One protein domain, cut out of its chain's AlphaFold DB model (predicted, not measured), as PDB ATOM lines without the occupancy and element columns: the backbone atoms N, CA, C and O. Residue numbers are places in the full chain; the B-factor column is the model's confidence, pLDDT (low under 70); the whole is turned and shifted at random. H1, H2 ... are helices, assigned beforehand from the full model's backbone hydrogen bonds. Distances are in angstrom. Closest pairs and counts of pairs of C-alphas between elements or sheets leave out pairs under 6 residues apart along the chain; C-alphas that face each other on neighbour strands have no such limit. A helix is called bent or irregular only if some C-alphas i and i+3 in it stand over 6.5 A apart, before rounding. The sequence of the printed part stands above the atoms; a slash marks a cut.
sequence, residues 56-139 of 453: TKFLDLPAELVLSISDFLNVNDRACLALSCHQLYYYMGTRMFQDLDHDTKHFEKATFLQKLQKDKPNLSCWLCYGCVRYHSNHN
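What this domain is: This is residues 56 to 139 of the 453 residues of an uncharacterized protein of Pyrenochaeta sp. DS3sAY3a (UniProt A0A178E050). The domain is a pair of helices in the middle, H2 and H3 folded back on each other, with H1 at one end of the pair and H4 crossing H2 on the other side, so that the long axis runs from H1 past H2 and H3 to H4 and the short H5 beyond it. H3 is kinked, its later part reaching over to a corner with H4; after H4 the chain makes a loop, of which residues 119 to 124 stick out, and folds back to bring H5 against H4. The printed part has 84 residues with five named helices, H1 to H5 in that order, and no named strand: it is all helix, the helix packing mostly crossed. It is only just compact, close to loose, with a radius of gyration of the C-alphas of 14.1 A and spans of 43 by 30 by 22 A.

Where its parts are: H1 is residues 63 to 71, beginning at C-alpha 63 at (-155.498, 217.245, 115.384), 12.4 A long. H2 is residues 75 to 84, 14.5 A long. H3 is residues 86 to 101, 20.2 A long, with a kink of 63 degrees near residue 93. H4 is residues 103 to 118, 23.8 A long, with a kink of 29 degrees near residue 110, and ends at C-alpha 118 at (-143.891, 194.960, 100.849). H3 and H4 are irregular: C-alphas 91 and 94 are 8.0 A apart, C-alphas 104 and 107 8.3 A. H5 is residues 129 to 132, ending at C-alpha 132 at (-141.787, 206.626, 91.495).

How they stand to each other: H1 and H2, a helical hairpin, only just touch, with 3 pairs of C-alphas within 8 A, the closest those of Ser 70 and Arg 78 at 5.8 A; they run opposite ways at a steep tilt of 38 degrees. H1 only just touches H3, through residues 91 to 92 of H3 alone, again with 3 pairs; the closest C-alphas are those of Ala 63 and Tyr 91, 6.7 A. H2 and H3 are a helical hairpin and touch at a shallow tilt of 28 degrees, opposite ways, the closest C-alphas being those of Ala 82 and Tyr 89, 4.4 A. H4 touches H2 with residues 108 to 112 alone, the same way at a steep tilt of 42 degrees; C-alphas of Asn 76 and Phe 112 are closest, 5.3 A. H3 and H4 touch only at the corner, closest at C-alphas of Leu 100 and Lys 109, 5.8 A. H4 touches H5, closest at C-alphas of Ala 110 and Val 132, 5.5 A. H1 is apart from H4 and H5. Every O i to N i+4 pair is within hydrogen-bond range in H1 and H2, 10 of 12 in H3 and in H4, and H5 is too short for such a pair.

The domain as a whole: The two C-alphas farthest apart are those of Thr 56 and Asn 139, 46.5 A. The printed part has no cut. The links from H1 to H2, H2 to H3 and H3 to H4 are tight, and that from H4 to H5 is short. Mean pLDDT of the printed part is 80.0; it is under 70 at residue 56 and residues 103 to 105, 121 to 126 and 129 to 139.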
ATOM      1  N   THR A  56    -156.291 206.677 126.615       59.50
ATOM      2  CA  THR A  56    -156.337 207.689 125.556       59.50
ATOM      3  C   THR A  56    -155.729 207.075 124.301       59.50
ATOM      4  O   THR A  56    -154.542 206.744 124.236       59.50
ATOM      5  N   LYS A  57    -156.576 206.812 123.307       83.75
ATOM      6  CA  LYS A  57    -156.111 206.322 122.016       83.75
ATOM      7  C   LYS A  57    -155.382 207.479 121.351       83.75
ATOM      8  O   LYS A  57    -155.769 208.632 121.493       83.75
ATOM      9  N   PHE A  58    -154.347 207.180 120.574       86.19
ATOM     10  CA  PHE A  58    -153.627 208.199 119.802       86.19
ATOM     11  C   PHE A  58    -154.566 209.076 118.946       86.19
ATOM     12  O   PHE A  58    -154.300 210.253 118.741       86.19
ATOM     13  N   LEU A  59    -155.689 208.507 118.496       89.62
ATOM     14  CA  LEU A  59    -156.723 209.190 117.711       89.62
ATOM     15  C   LEU A  59    -157.640 210.115 118.527       89.62
ATOM     16  O   LEU A  59    -158.380 210.892 117.929       89.62
ATOM     17  N   ASP A  60    -157.589 210.047 119.858       92.50
ATOM     18  CA  ASP A  60    -158.341 210.933 120.757       92.50
ATOM     19  C   ASP A  60    -157.594 212.262 120.993       92.50
ATOM     20  O   ASP A  60    -158.117 213.174 121.633       92.50
ATOM     21  N   LEU A  61    -156.356 212.382 120.497       91.56
ATOM     22  CA  LEU A  61    -155.589 213.620 120.560       91.56
ATOM     23  C   LEU A  61    -156.181 214.675 119.606       91.56
ATOM     24  O   LEU A  61    -156.550 214.338 118.478       91.56
ATOM     25  N   PRO A  62    -156.199 215.963 120.003       94.75
ATOM     26  CA  PRO A  62    -156.462 217.069 119.088       94.75
ATOM     27  C   PRO A  62    -155.593 216.989 117.829       94.75
ATOM     28  O   PRO A  62    -154.411 216.627 117.898       94.75
ATOM     29  N   ALA A  63    -156.166 217.350 116.679       93.94
ATOM     30  CA  ALA A  63    -155.498 217.245 115.384       93.94
ATOM     31  C   ALA A  63    -154.173 218.027 115.354       93.94
ATOM     32  O   ALA A  63    -153.198 217.576 114.760       93.94
ATOM     33  N   GLU A  64    -154.099 219.154 116.060       95.81
ATOM     34  CA  GLU A  64    -152.910 219.991 116.198       95.81
ATOM     35  C   GLU A  64    -151.765 219.245 116.894       95.81
ATOM     36  O   GLU A  64    -150.610 219.353 116.476       95.81
ATOM     37  N   LEU A  65    -152.069 218.444 117.923       95.56
ATOM     38  CA  LEU A  65    -151.068 217.620 118.603       95.56
ATOM     39  C   LEU A  65    -150.611 216.469 117.712       95.56
ATOM     40  O   LEU A  65    -149.417 216.190 117.650       95.56
ATOM     41  N   VAL A  66    -151.533 215.835 116.984       94.88
ATOM     42  CA  VAL A  66    -151.194 214.788 116.010       94.88
ATOM     43  C   VAL A  66    -150.269 215.339 114.919       94.88
ATOM     44  O   VAL A  66    -149.260 214.710 114.597       94.88
ATOM     45  N   LEU A  67    -150.572 216.524 114.384       94.62
ATOM     46  CA  LEU A  67    -149.741 217.207 113.392       94.62
ATOM     47  C   LEU A  67    -148.369 217.577 113.965       94.62
ATOM     48  O   LEU A  67    -147.356 217.286 113.332       94.62
ATOM     49  N   SER A  68    -148.322 218.116 115.186       95.44
ATOM     50  CA  SER A  68    -147.072 218.449 115.879       95.44
ATOM     51  C   SER A  68    -146.192 217.216 116.110       95.44
ATOM     52  O   SER A  68    -145.004 217.238 115.800       95.44
ATOM     53  N   ILE A  69    -146.774 216.094 116.554       94.56
ATOM     54  CA  ILE A  69    -146.066 214.809 116.678       94.56
ATOM     55  C   ILE A  69    -145.554 214.351 115.311       94.56
ATOM     56  O   ILE A  69    -144.417 213.889 115.202       94.56
ATOM     57  N   SER A  70    -146.379 214.487 114.268       94.44
ATOM     58  CA  SER A  70    -145.996 214.081 112.919       94.44
ATOM     59  C   SER A  70    -144.782 214.861 112.420       94.44
ATOM     60  O   SER A  70    -143.906 214.250 111.823       94.44
ATOM     61  N   ASP A  71    -144.656 216.153 112.732       93.94
ATOM     62  CA  ASP A  71    -143.542 216.997 112.279       93.94
ATOM     63  C   ASP A  71    -142.167 216.561 112.831       93.94
ATOM     64  O   ASP A  71    -141.138 216.910 112.252       93.94
ATOM     65  N   PHE A  72    -142.122 215.727 113.880       95.00
ATOM     66  CA  PHE A  72    -140.885 215.091 114.360       95.00
ATOM     67  C   PHE A  72    -140.484 213.829 113.579       95.00
ATOM     68  O   PHE A  72    -139.380 213.309 113.767       95.00
ATOM     69  N   LEU A  73    -141.364 213.306 112.727       91.44
ATOM     70  CA  LEU A  73    -141.112 212.121 111.917       91.44
ATOM     71  C   LEU A  73    -140.513 212.510 110.562       91.44
ATOM     72  O   LEU A  73    -140.819 213.552 109.979       91.44
ATOM     73  N   ASN A  74    -139.678 211.629 110.005       89.19
ATOM     74  CA  ASN A  74    -139.220 211.801 108.628       89.19
ATOM     75  C   ASN A  74    -140.400 211.675 107.641       89.19
ATOM     76  O   ASN A  74    -141.474 211.175 107.977       89.19
ATOM     77  N   VAL A  75    -140.205 212.127 106.400       88.62
ATOM     78  CA  VAL A  75    -141.259 212.137 105.367       88.62
ATOM     79  C   VAL A  75    -141.883 210.748 105.175       88.62
ATOM     80  O   VAL A  75    -143.102 210.638 105.121       88.62
ATOM     81  N   ASN A  76    -141.078 209.684 105.148       85.25
ATOM     82  CA  ASN A  76    -141.567 208.321 104.919       85.25
ATOM     83  C   ASN A  76    -142.431 207.810 106.077       85.25
ATOM     84  O   ASN A  76    -143.463 207.189 105.850       85.25
ATOM     85  N   ASP A  77    -142.033 208.088 107.314       88.62
ATOM     86  CA  ASP A  77    -142.745 207.629 108.502       88.62
ATOM     87  C   ASP A  77    -144.018 208.457 108.735       88.62
ATOM     88  O   ASP A  77    -145.044 207.892 109.116       88.62
ATOM     89  N   ARG A  78    -144.012 209.759 108.394       91.81
ATOM     90  CA  ARG A  78    -145.241 210.573 108.306       91.81
ATOM     91  C   ARG A  78    -146.226 209.993 107.295       91.81
ATOM     92  O   ARG A  78    -147.417 209.925 107.578       91.81
ATOM     93  N   ALA A  79    -145.736 209.548 106.140       90.56
ATOM     94  CA  ALA A  79    -146.558 208.919 105.109       90.56
ATOM     95  C   ALA A  79    -147.214 207.626 105.595       90.56
ATOM     96  O   ALA A  79    -148.415 207.426 105.420       90.56
ATOM     97  N   CYS A  80    -146.429 206.762 106.245       89.75
ATOM     98  CA  CYS A  80    -146.939 205.535 106.844       89.75
ATOM     99  C   CYS A  80    -147.981 205.832 107.930       89.75
ATOM    100  O   CYS A  80    -149.028 205.188 107.962       89.75
ATOM    101  N   LEU A  81    -147.731 206.833 108.785       91.81
ATOM    102  CA  LEU A  81    -148.684 207.260 109.809       91.81
ATOM    103  C   LEU A  81    -149.992 207.753 109.177       91.81
ATOM    104  O   LEU A  81    -151.065 207.310 109.583       91.81
ATOM    105  N   ALA A  82    -149.911 208.595 108.145       93.31
ATOM    106  CA  ALA A  82    -151.072 209.093 107.415       93.31
ATOM    107  C   ALA A  82    -151.906 207.956 106.800       93.31
ATOM    108  O   ALA A  82    -153.130 208.015 106.815       93.31
ATOM    109  N   LEU A  83    -151.263 206.902 106.287       89.94
ATOM    110  CA  LEU A  83    -151.943 205.759 105.668       89.94
ATOM    111  C   LEU A  83    -152.476 204.716 106.656       89.94
ATOM    112  O   LEU A  83    -153.216 203.823 106.249       89.94
ATOM    113  N   SER A  84    -152.125 204.813 107.939       89.19
ATOM    114  CA  SER A  84    -152.540 203.825 108.939       89.19
ATOM    115  C   SER A  84    -154.045 203.856 109.239       89.19
ATOM    116  O   SER A  84    -154.623 202.819 109.568       89.19
ATOM    117  N   CYS A  85    -154.705 205.013 109.097       91.81
ATOM    118  CA  CYS A  85    -156.160 205.121 109.177       91.81
ATOM    119  C   CYS A  85    -156.706 206.339 108.414       91.81
ATOM    120  O   CYS A  85    -155.999 207.310 108.145       91.81
ATOM    121  N   HIS A  86    -158.005 206.308 108.106       90.19
ATOM    122  CA  HIS A  86    -158.668 207.361 107.331       90.19
ATOM    123  C   HIS A  86    -158.646 208.737 108.021       90.19
ATOM    124  O   HIS A  86    -158.495 209.759 107.360       90.19
ATOM    125  N   GLN A  87    -158.753 208.774 109.351       92.62
ATOM    126  CA  GLN A  87    -158.748 210.024 110.115       92.62
ATOM    127  C   GLN A  87    -157.384 210.729 110.047       92.62
ATOM    128  O   GLN A  87    -157.319 211.932 109.806       92.62
ATOM    129  N   LEU A  88    -156.287 209.979 110.187       93.75
ATOM    130  CA  LEU A  88    -154.936 210.523 110.042       93.75
ATOM    131  C   LEU A  88    -154.672 210.959 108.599       93.75
ATOM    132  O   LEU A  88    -154.128 212.040 108.381       93.75
ATOM    133  N   TYR A  89    -155.131 210.176 107.621       93.38
ATOM    134  CA  TYR A  89    -155.083 210.563 106.215       93.38
ATOM    135  C   TYR A  89    -155.776 211.909 105.975       93.38
ATOM    136  O   TYR A  89    -155.231 212.764 105.286       93.38
ATOM    137  N   TYR A  90    -156.945 212.129 106.579       93.56
ATOM    138  CA  TYR A  90    -157.666 213.395 106.468       93.56
ATOM    139  C   TYR A  90    -156.881 214.573 107.068       93.56
ATOM    140  O   TYR A  90    -156.801 215.629 106.446       93.56
ATOM    141  N   TYR A  91    -156.254 214.396 108.238       93.00
ATOM    142  CA  TYR A  91    -155.519 215.478 108.904       93.00
ATOM    143  C   TYR A  91    -154.233 215.887 108.189       93.00
ATOM    144  O   TYR A  91    -153.947 217.077 108.080       93.00
ATOM    145  N   MET A  92    -153.432 214.919 107.736       93.81
ATOM    146  CA  MET A  92    -152.077 215.199 107.243       93.81
ATOM    147  C   MET A  92    -151.820 214.746 105.806       93.81
ATOM    148  O   MET A  92    -150.802 215.128 105.237       93.81
ATOM    149  N   GLY A  93    -152.723 213.974 105.194       89.06
ATOM    150  CA  GLY A  93    -152.515 213.331 103.896       89.06
ATOM    151  C   GLY A  93    -152.122 214.313 102.799       89.06
ATOM    152  O   GLY A  93    -151.073 214.146 102.188       89.06
ATOM    153  N   THR A  94    -152.892 215.380 102.582       88.38
ATOM    154  CA  THR A  94    -152.622 216.342 101.497       88.38
ATOM    155  C   THR A  94    -151.226 216.961 101.593       88.38
ATOM    156  O   THR A  94    -150.464 216.906 100.629       88.38
ATOM    157  N   ARG A  95    -150.859 217.494 102.767       88.50
ATOM    158  CA  ARG A  95    -149.538 218.102 103.008       88.50
ATOM    159  C   ARG A  95    -148.416 217.075 102.863       88.50
ATOM    160  O   ARG A  95    -147.372 217.360 102.292       88.50
ATOM    161  N   MET A  96    -148.654 215.860 103.346       88.50
ATOM    162  CA  MET A  96    -147.720 214.745 103.268       88.50
ATOM    163  C   MET A  96    -147.448 214.344 101.806       88.50
ATOM    164  O   MET A  96    -146.292 214.267 101.391       88.50
ATOM    165  N   PHE A  97    -148.484 214.148 100.987       83.38
ATOM    166  CA  PHE A  97    -148.292 213.793  99.577       83.38
ATOM    167  C   PHE A  97    -147.665 214.930  98.771       83.38
ATOM    168  O   PHE A  97    -146.852 214.642  97.899       83.38
ATOM    169  N   GLN A  98    -147.955 216.194  99.098       86.25
ATOM    170  CA  GLN A  98    -147.229 217.345  98.545       86.25
ATOM    171  C   GLN A  98    -145.740 217.302  98.918       86.25
ATOM    172  O   GLN A  98    -144.880 217.476  98.058       86.25
ATOM    173  N   ASP A  99    -145.426 216.995 100.180       85.56
ATOM    174  CA  ASP A  99    -144.048 216.856 100.653       85.56
ATOM    175  C   ASP A  99    -143.297 215.711  99.960       85.56
ATOM    176  O   ASP A  99    -142.085 215.839  99.776       85.56
ATOM    177  N   LEU A 100    -143.976 214.606  99.615       81.31
ATOM    178  CA  LEU A 100    -143.413 213.481  98.850       81.31
ATOM    179  C   LEU A 100    -143.248 213.786  97.370       81.31
ATOM    180  O   LEU A 100    -142.334 213.254  96.746       81.31
ATOM    181  N   ASP A 101    -144.163 214.563  96.797       77.25
ATOM    182  CA  ASP A 101    -144.157 214.842  95.365       77.25
ATOM    183  C   ASP A 101    -143.154 215.925  94.967       77.25
ATOM    184  O   ASP A 101    -142.896 216.139  93.788       77.25
ATOM    185  N   HIS A 102    -142.529 216.575  95.948       77.25
ATOM    186  CA  HIS A 102    -141.457 217.521  95.702       77.25
ATOM    187  C   HIS A 102    -140.274 216.840  94.979       77.25
ATOM    188  O   HIS A 102    -139.684 215.887  95.494       77.25
ATOM    189  N   ASP A 103    -139.877 217.367  93.812       60.91
ATOM    190  CA  ASP A 103    -138.876 216.779  92.892       60.91
ATOM    191  C   ASP A 103    -137.509 216.466  93.533       60.91
ATOM    192  O   ASP A 103    -136.734 215.641  93.053       60.91
ATOM    193  N   THR A 104    -137.183 217.110  94.649       66.38
ATOM    194  CA  THR A 104    -135.927 216.889  95.374       66.38
ATOM    195  C   THR A 104    -135.914 215.602  96.200       66.38
ATOM    196  O   THR A 104    -134.840 215.200  96.639       66.38
ATOM    197  N   LYS A 105    -137.065 214.940  96.391       69.44
ATOM    198  CA  LYS A 105    -137.233 213.791  97.298       69.44
ATOM    199  C   LYS A 105    -137.591 212.479  96.595       69.44
ATOM    200  O   LYS A 105    -138.291 211.621  97.137       69.44
ATOM    201  N   HIS A 106    -137.131 212.301  95.355       71.44
ATOM    202  CA  HIS A 106    -137.402 211.081  94.587       71.44
ATOM    203  C   HIS A 106    -136.924 209.803  95.291       71.44
ATOM    204  O   HIS A 106    -137.594 208.774  95.192       71.44
ATOM    205  N   PHE A 107    -135.799 209.862  96.010       70.31
ATOM    206  CA  PHE A 107    -135.266 208.713  96.738       70.31
ATOM    207  C   PHE A 107    -136.173 208.330  97.911       70.31
ATOM    208  O   PHE A 107    -136.581 207.178  98.015       70.31
ATOM    209  N   GLU A 108    -136.569 209.297  98.741       74.69
ATOM    210  CA  GLU A 108    -137.475 209.082  99.870       74.69
ATOM    211  C   GLU A 108    -138.811 208.516  99.395       74.69
ATOM    212  O   GLU A 108    -139.287 207.515  99.932       74.69
ATOM    213  N   LYS A 109    -139.366 209.087  98.321       78.75
ATOM    214  CA  LYS A 109    -140.584 208.592  97.678       78.75
ATOM    215  C   LYS A 109    -140.435 207.152  97.194       78.75
ATOM    216  O   LYS A 109    -141.325 206.342  97.445       78.75
ATOM    217  N   ALA A 110    -139.324 206.807  96.543       73.12
ATOM    218  CA  ALA A 110    -139.054 205.437  96.118       73.12
ATOM    219  C   ALA A 110    -138.989 204.477  97.316       73.12
ATOM    220  O   ALA A 110    -139.663 203.447  97.306       73.12
ATOM    221  N   THR A 111    -138.270 204.849  98.380       74.00
ATOM    222  CA  THR A 111    -138.185 204.061  99.618       74.00
ATOM    223  C   THR A 111    -139.553 203.872 100.275       74.00
ATOM    224  O   THR A 111    -139.883 202.776 100.723       74.00
ATOM    225  N   PHE A 112    -140.372 204.922 100.342       82.38
ATOM    226  CA  PHE A 112    -141.727 204.840 100.884       82.38
ATOM    227  C   PHE A 112    -142.614 203.903 100.061       82.38
ATOM    228  O   PHE A 112    -143.254 203.011 100.616       82.38
ATOM    229  N   LEU A 113    -142.616 204.062  98.738       79.88
ATOM    230  CA  LEU A 113    -143.383 203.195  97.853       79.88
ATOM    231  C   LEU A 113    -142.940 201.734  97.995       79.88
ATOM    232  O   LEU A 113    -143.798 200.858  98.066       79.88
ATOM    233  N   GLN A 114    -141.633 201.467  98.098       72.88
ATOM    234  CA  GLN A 114    -141.101 200.120  98.337       72.88
ATOM    235  C   GLN A 114    -141.630 199.530  99.642       72.88
ATOM    236  O   GLN A 114    -142.074 198.384  99.644       72.88
ATOM    237  N   LYS A 115    -141.629 200.299 100.742       77.38
ATOM    238  CA  LYS A 115    -142.232 199.858 102.012       77.38
ATOM    239  C   LYS A 115    -143.699 199.466 101.805       77.38
ATOM    240  O   LYS A 115    -144.078 198.352 102.140       77.38
ATOM    241  N   LEU A 116    -144.482 200.315 101.136       79.50
ATOM    242  CA  LEU A 116    -145.886 200.013 100.838       79.50
ATOM    243  C   LEU A 116    -146.076 198.783  99.947       79.50
ATOM    244  O   LEU A 116    -147.058 198.065 100.103       79.50
ATOM    245  N   GLN A 117    -145.182 198.544  98.987       77.38
ATOM    246  CA  GLN A 117    -145.250 197.355  98.140       77.38
ATOM    247  C   GLN A 117    -145.061 196.081  98.970       77.38
ATOM    248  O   GLN A 117    -145.774 195.108  98.737       77.38
ATOM    249  N   LYS A 118    -144.143 196.096  99.945       70.56
ATOM    250  CA  LYS A 118    -143.891 194.960 100.849       70.56
ATOM    251  C   LYS A 118    -145.110 194.623 101.705       70.56
ATOM    252  O   LYS A 118    -145.359 193.450 101.957       70.56
ATOM    253  N   ASP A 119    -145.887 195.635 102.082       73.62
ATOM    254  CA  ASP A 119    -147.084 195.467 102.909       73.62
ATOM    255  C   ASP A 119    -148.318 195.010 102.103       73.62
ATOM    256  O   ASP A 119    -149.352 194.664 102.680       73.62
ATOM    257  N   LYS A 120    -148.252 194.994 100.760       71.38
ATOM    258  CA  LYS A 120    -149.387 194.583  99.922       71.38
ATOM    259  C   LYS A 120    -149.470 193.060  99.778       71.38
ATOM    260  O   LYS A 120    -148.487 192.418  99.422       71.38
ATOM    261  N   PRO A 121    -150.679 192.473  99.891       67.25
ATOM    262  CA  PRO A 121    -150.873 191.037  99.680       67.25
ATOM    263  C   PRO A 121    -150.701 190.628  98.211       67.25
ATOM    264  O   PRO A 121    -150.406 189.473  97.913       67.25
ATOM    265  N   ASN A 122    -150.894 191.562  97.273       68.12
ATOM    266  CA  ASN A 122    -150.729 191.281  95.856       68.12
ATOM    267  C   ASN A 122    -149.262 191.422  95.429       68.12
ATOM    268  O   ASN A 122    -148.807 192.513  95.081       68.12
ATOM    269  N   LEU A 123    -148.566 190.288  95.374       61.09
ATOM    270  CA  LEU A 123    -147.181 190.172  94.910       61.09
ATOM    271  C   LEU A 123    -146.993 190.528  93.424       61.09
ATOM    272  O   LEU A 123    -145.859 190.686  92.973       61.09
ATOM    273  N   SER A 124    -148.075 190.658  92.646       60.28
ATOM    274  CA  SER A 124    -148.007 191.134  91.259       60.28
ATOM    275  C   SER A 124    -147.870 192.654  91.163       60.28
ATOM    276  O   SER A 124    -147.610 193.178  90.082       60.28
ATOM    277  N   CYS A 125    -148.072 193.382  92.264       66.56
ATOM    278  CA  CYS A 125    -147.843 194.817  92.310       66.56
ATOM    279  C   CYS A 125    -146.339 195.059  92.448       66.56
ATOM    280  O   CYS A 125    -145.762 194.785  93.497       66.56
ATOM    281  N   TRP A 126    -145.709 195.587  91.401       68.38
ATOM    282  CA  TRP A 126    -144.298 195.963  91.409       68.38
ATOM    283  C   TRP A 126    -144.125 197.453  91.109       68.38
ATOM    284  O   TRP A 126    -144.966 198.080  90.461       68.38
ATOM    285  N   LEU A 127    -143.056 198.048  91.638       70.38
ATOM    286  CA  LEU A 127    -142.750 199.460  91.432       70.38
ATOM    287  C   LEU A 127    -141.826 199.636  90.241       70.38
ATOM    288  O   LEU A 127    -140.705 199.131  90.233       70.38
ATOM    289  N   CYS A 128    -142.290 200.397  89.256       71.75
ATOM    290  CA  CYS A 128    -141.453 200.837  88.152       71.75
ATOM    291  C   CYS A 128    -140.903 202.246  88.406       71.75
ATOM    292  O   CYS A 128    -141.462 203.004  89.204       71.75
ATOM    293  N   TYR A 129    -139.857 202.649  87.685       67.81
ATOM    294  CA  TYR A 129    -139.349 204.028  87.731       67.81
ATOM    295  C   TYR A 129    -140.453 205.068  87.434       67.81
ATOM    296  O   TYR A 129    -140.515 206.132  88.048       67.81
ATOM    297  N   GLY A 130    -141.394 204.732  86.543       65.75
ATOM    298  CA  GLY A 130    -142.592 205.536  86.285       65.75
ATOM    299  C   GLY A 130    -143.537 205.643  87.488       65.75
ATOM    300  O   GLY A 130    -144.083 206.717  87.731       65.75
ATOM    301  N   CYS A 131    -143.678 204.587  88.297       68.69
ATOM    302  CA  CYS A 131    -144.453 204.623  89.540       68.69
ATOM    303  C   CYS A 131    -143.835 205.593  90.556       68.69
ATOM    304  O   CYS A 131    -144.573 206.332  91.205       68.69
ATOM    305  N   VAL A 132    -142.501 205.655  90.642       65.19
ATOM    306  CA  VAL A 132    -141.787 206.626  91.495       65.19
ATOM    307  C   VAL A 132    -142.066 208.065  91.052       65.19
ATOM    308  O   VAL A 132    -142.213 208.958  91.882       65.19
ATOM    309  N   ARG A 133    -142.213 208.308  89.747       63.31
ATOM    310  CA  ARG A 133    -142.515 209.642  89.204       63.31
ATOM    311  C   ARG A 133    -144.008 209.962  89.095       63.31
ATOM    312  O   ARG A 133    -144.329 211.039  88.615       63.31
ATOM    313  N   TYR A 134    -144.881 209.068  89.575       62.59
ATOM    314  CA  TYR A 134    -146.302 208.996  89.233       62.59
ATOM    315  C   TYR A 134    -146.510 208.924  87.715       62.59
ATOM    316  O   TYR A 134    -146.233 209.861  86.969       62.59
ATOM    317  N   HIS A 135    -147.050 207.807  87.225       56.97
ATOM    318  CA  HIS A 135    -147.539 207.777  85.852       56.97
ATOM    319  C   HIS A 135    -148.504 208.941  85.659       56.97
ATOM    320  O   HIS A 135    -149.519 209.000  86.355       56.97
ATOM    321  N   SER A 136    -148.244 209.825  84.691       51.69
ATOM    322  CA  SER A 136    -149.345 210.641  84.194       51.69
ATOM    323  C   SER A 136    -150.410 209.650  83.717       51.69
ATOM    324  O   SER A 136    -150.101 208.690  82.999       51.69
ATOM    325  N   ASN A 137    -151.651 209.809  84.182       47.97
ATOM    326  CA  ASN A 137    -152.734 208.863  83.881       47.97
ATOM    327  C   ASN A 137    -152.931 208.654  82.365       47.97
ATOM    328  O   ASN A 137    -153.447 207.622  81.947       47.97
ATOM    329  N   HIS A 138    -152.437 209.578  81.536       48.41
ATOM    330  CA  HIS A 138    -152.463 209.513  80.076       48.41
ATOM    331  C   HIS A 138    -151.444 208.543  79.446       48.41
ATOM    332  O   HIS A 138    -151.593 208.186  78.282       48.41
ATOM    333  N   ASN A 139    -150.435 208.068  80.188       46.94
ATOM    334  CA  ASN A 139    -149.331 207.268  79.639       46.94
ATOM    335  C   ASN A 139    -149.413 205.758  79.917       46.94
ATOM    336  O   ASN A 139    -148.498 205.028  79.540       46.94
TER     337      ASN A 139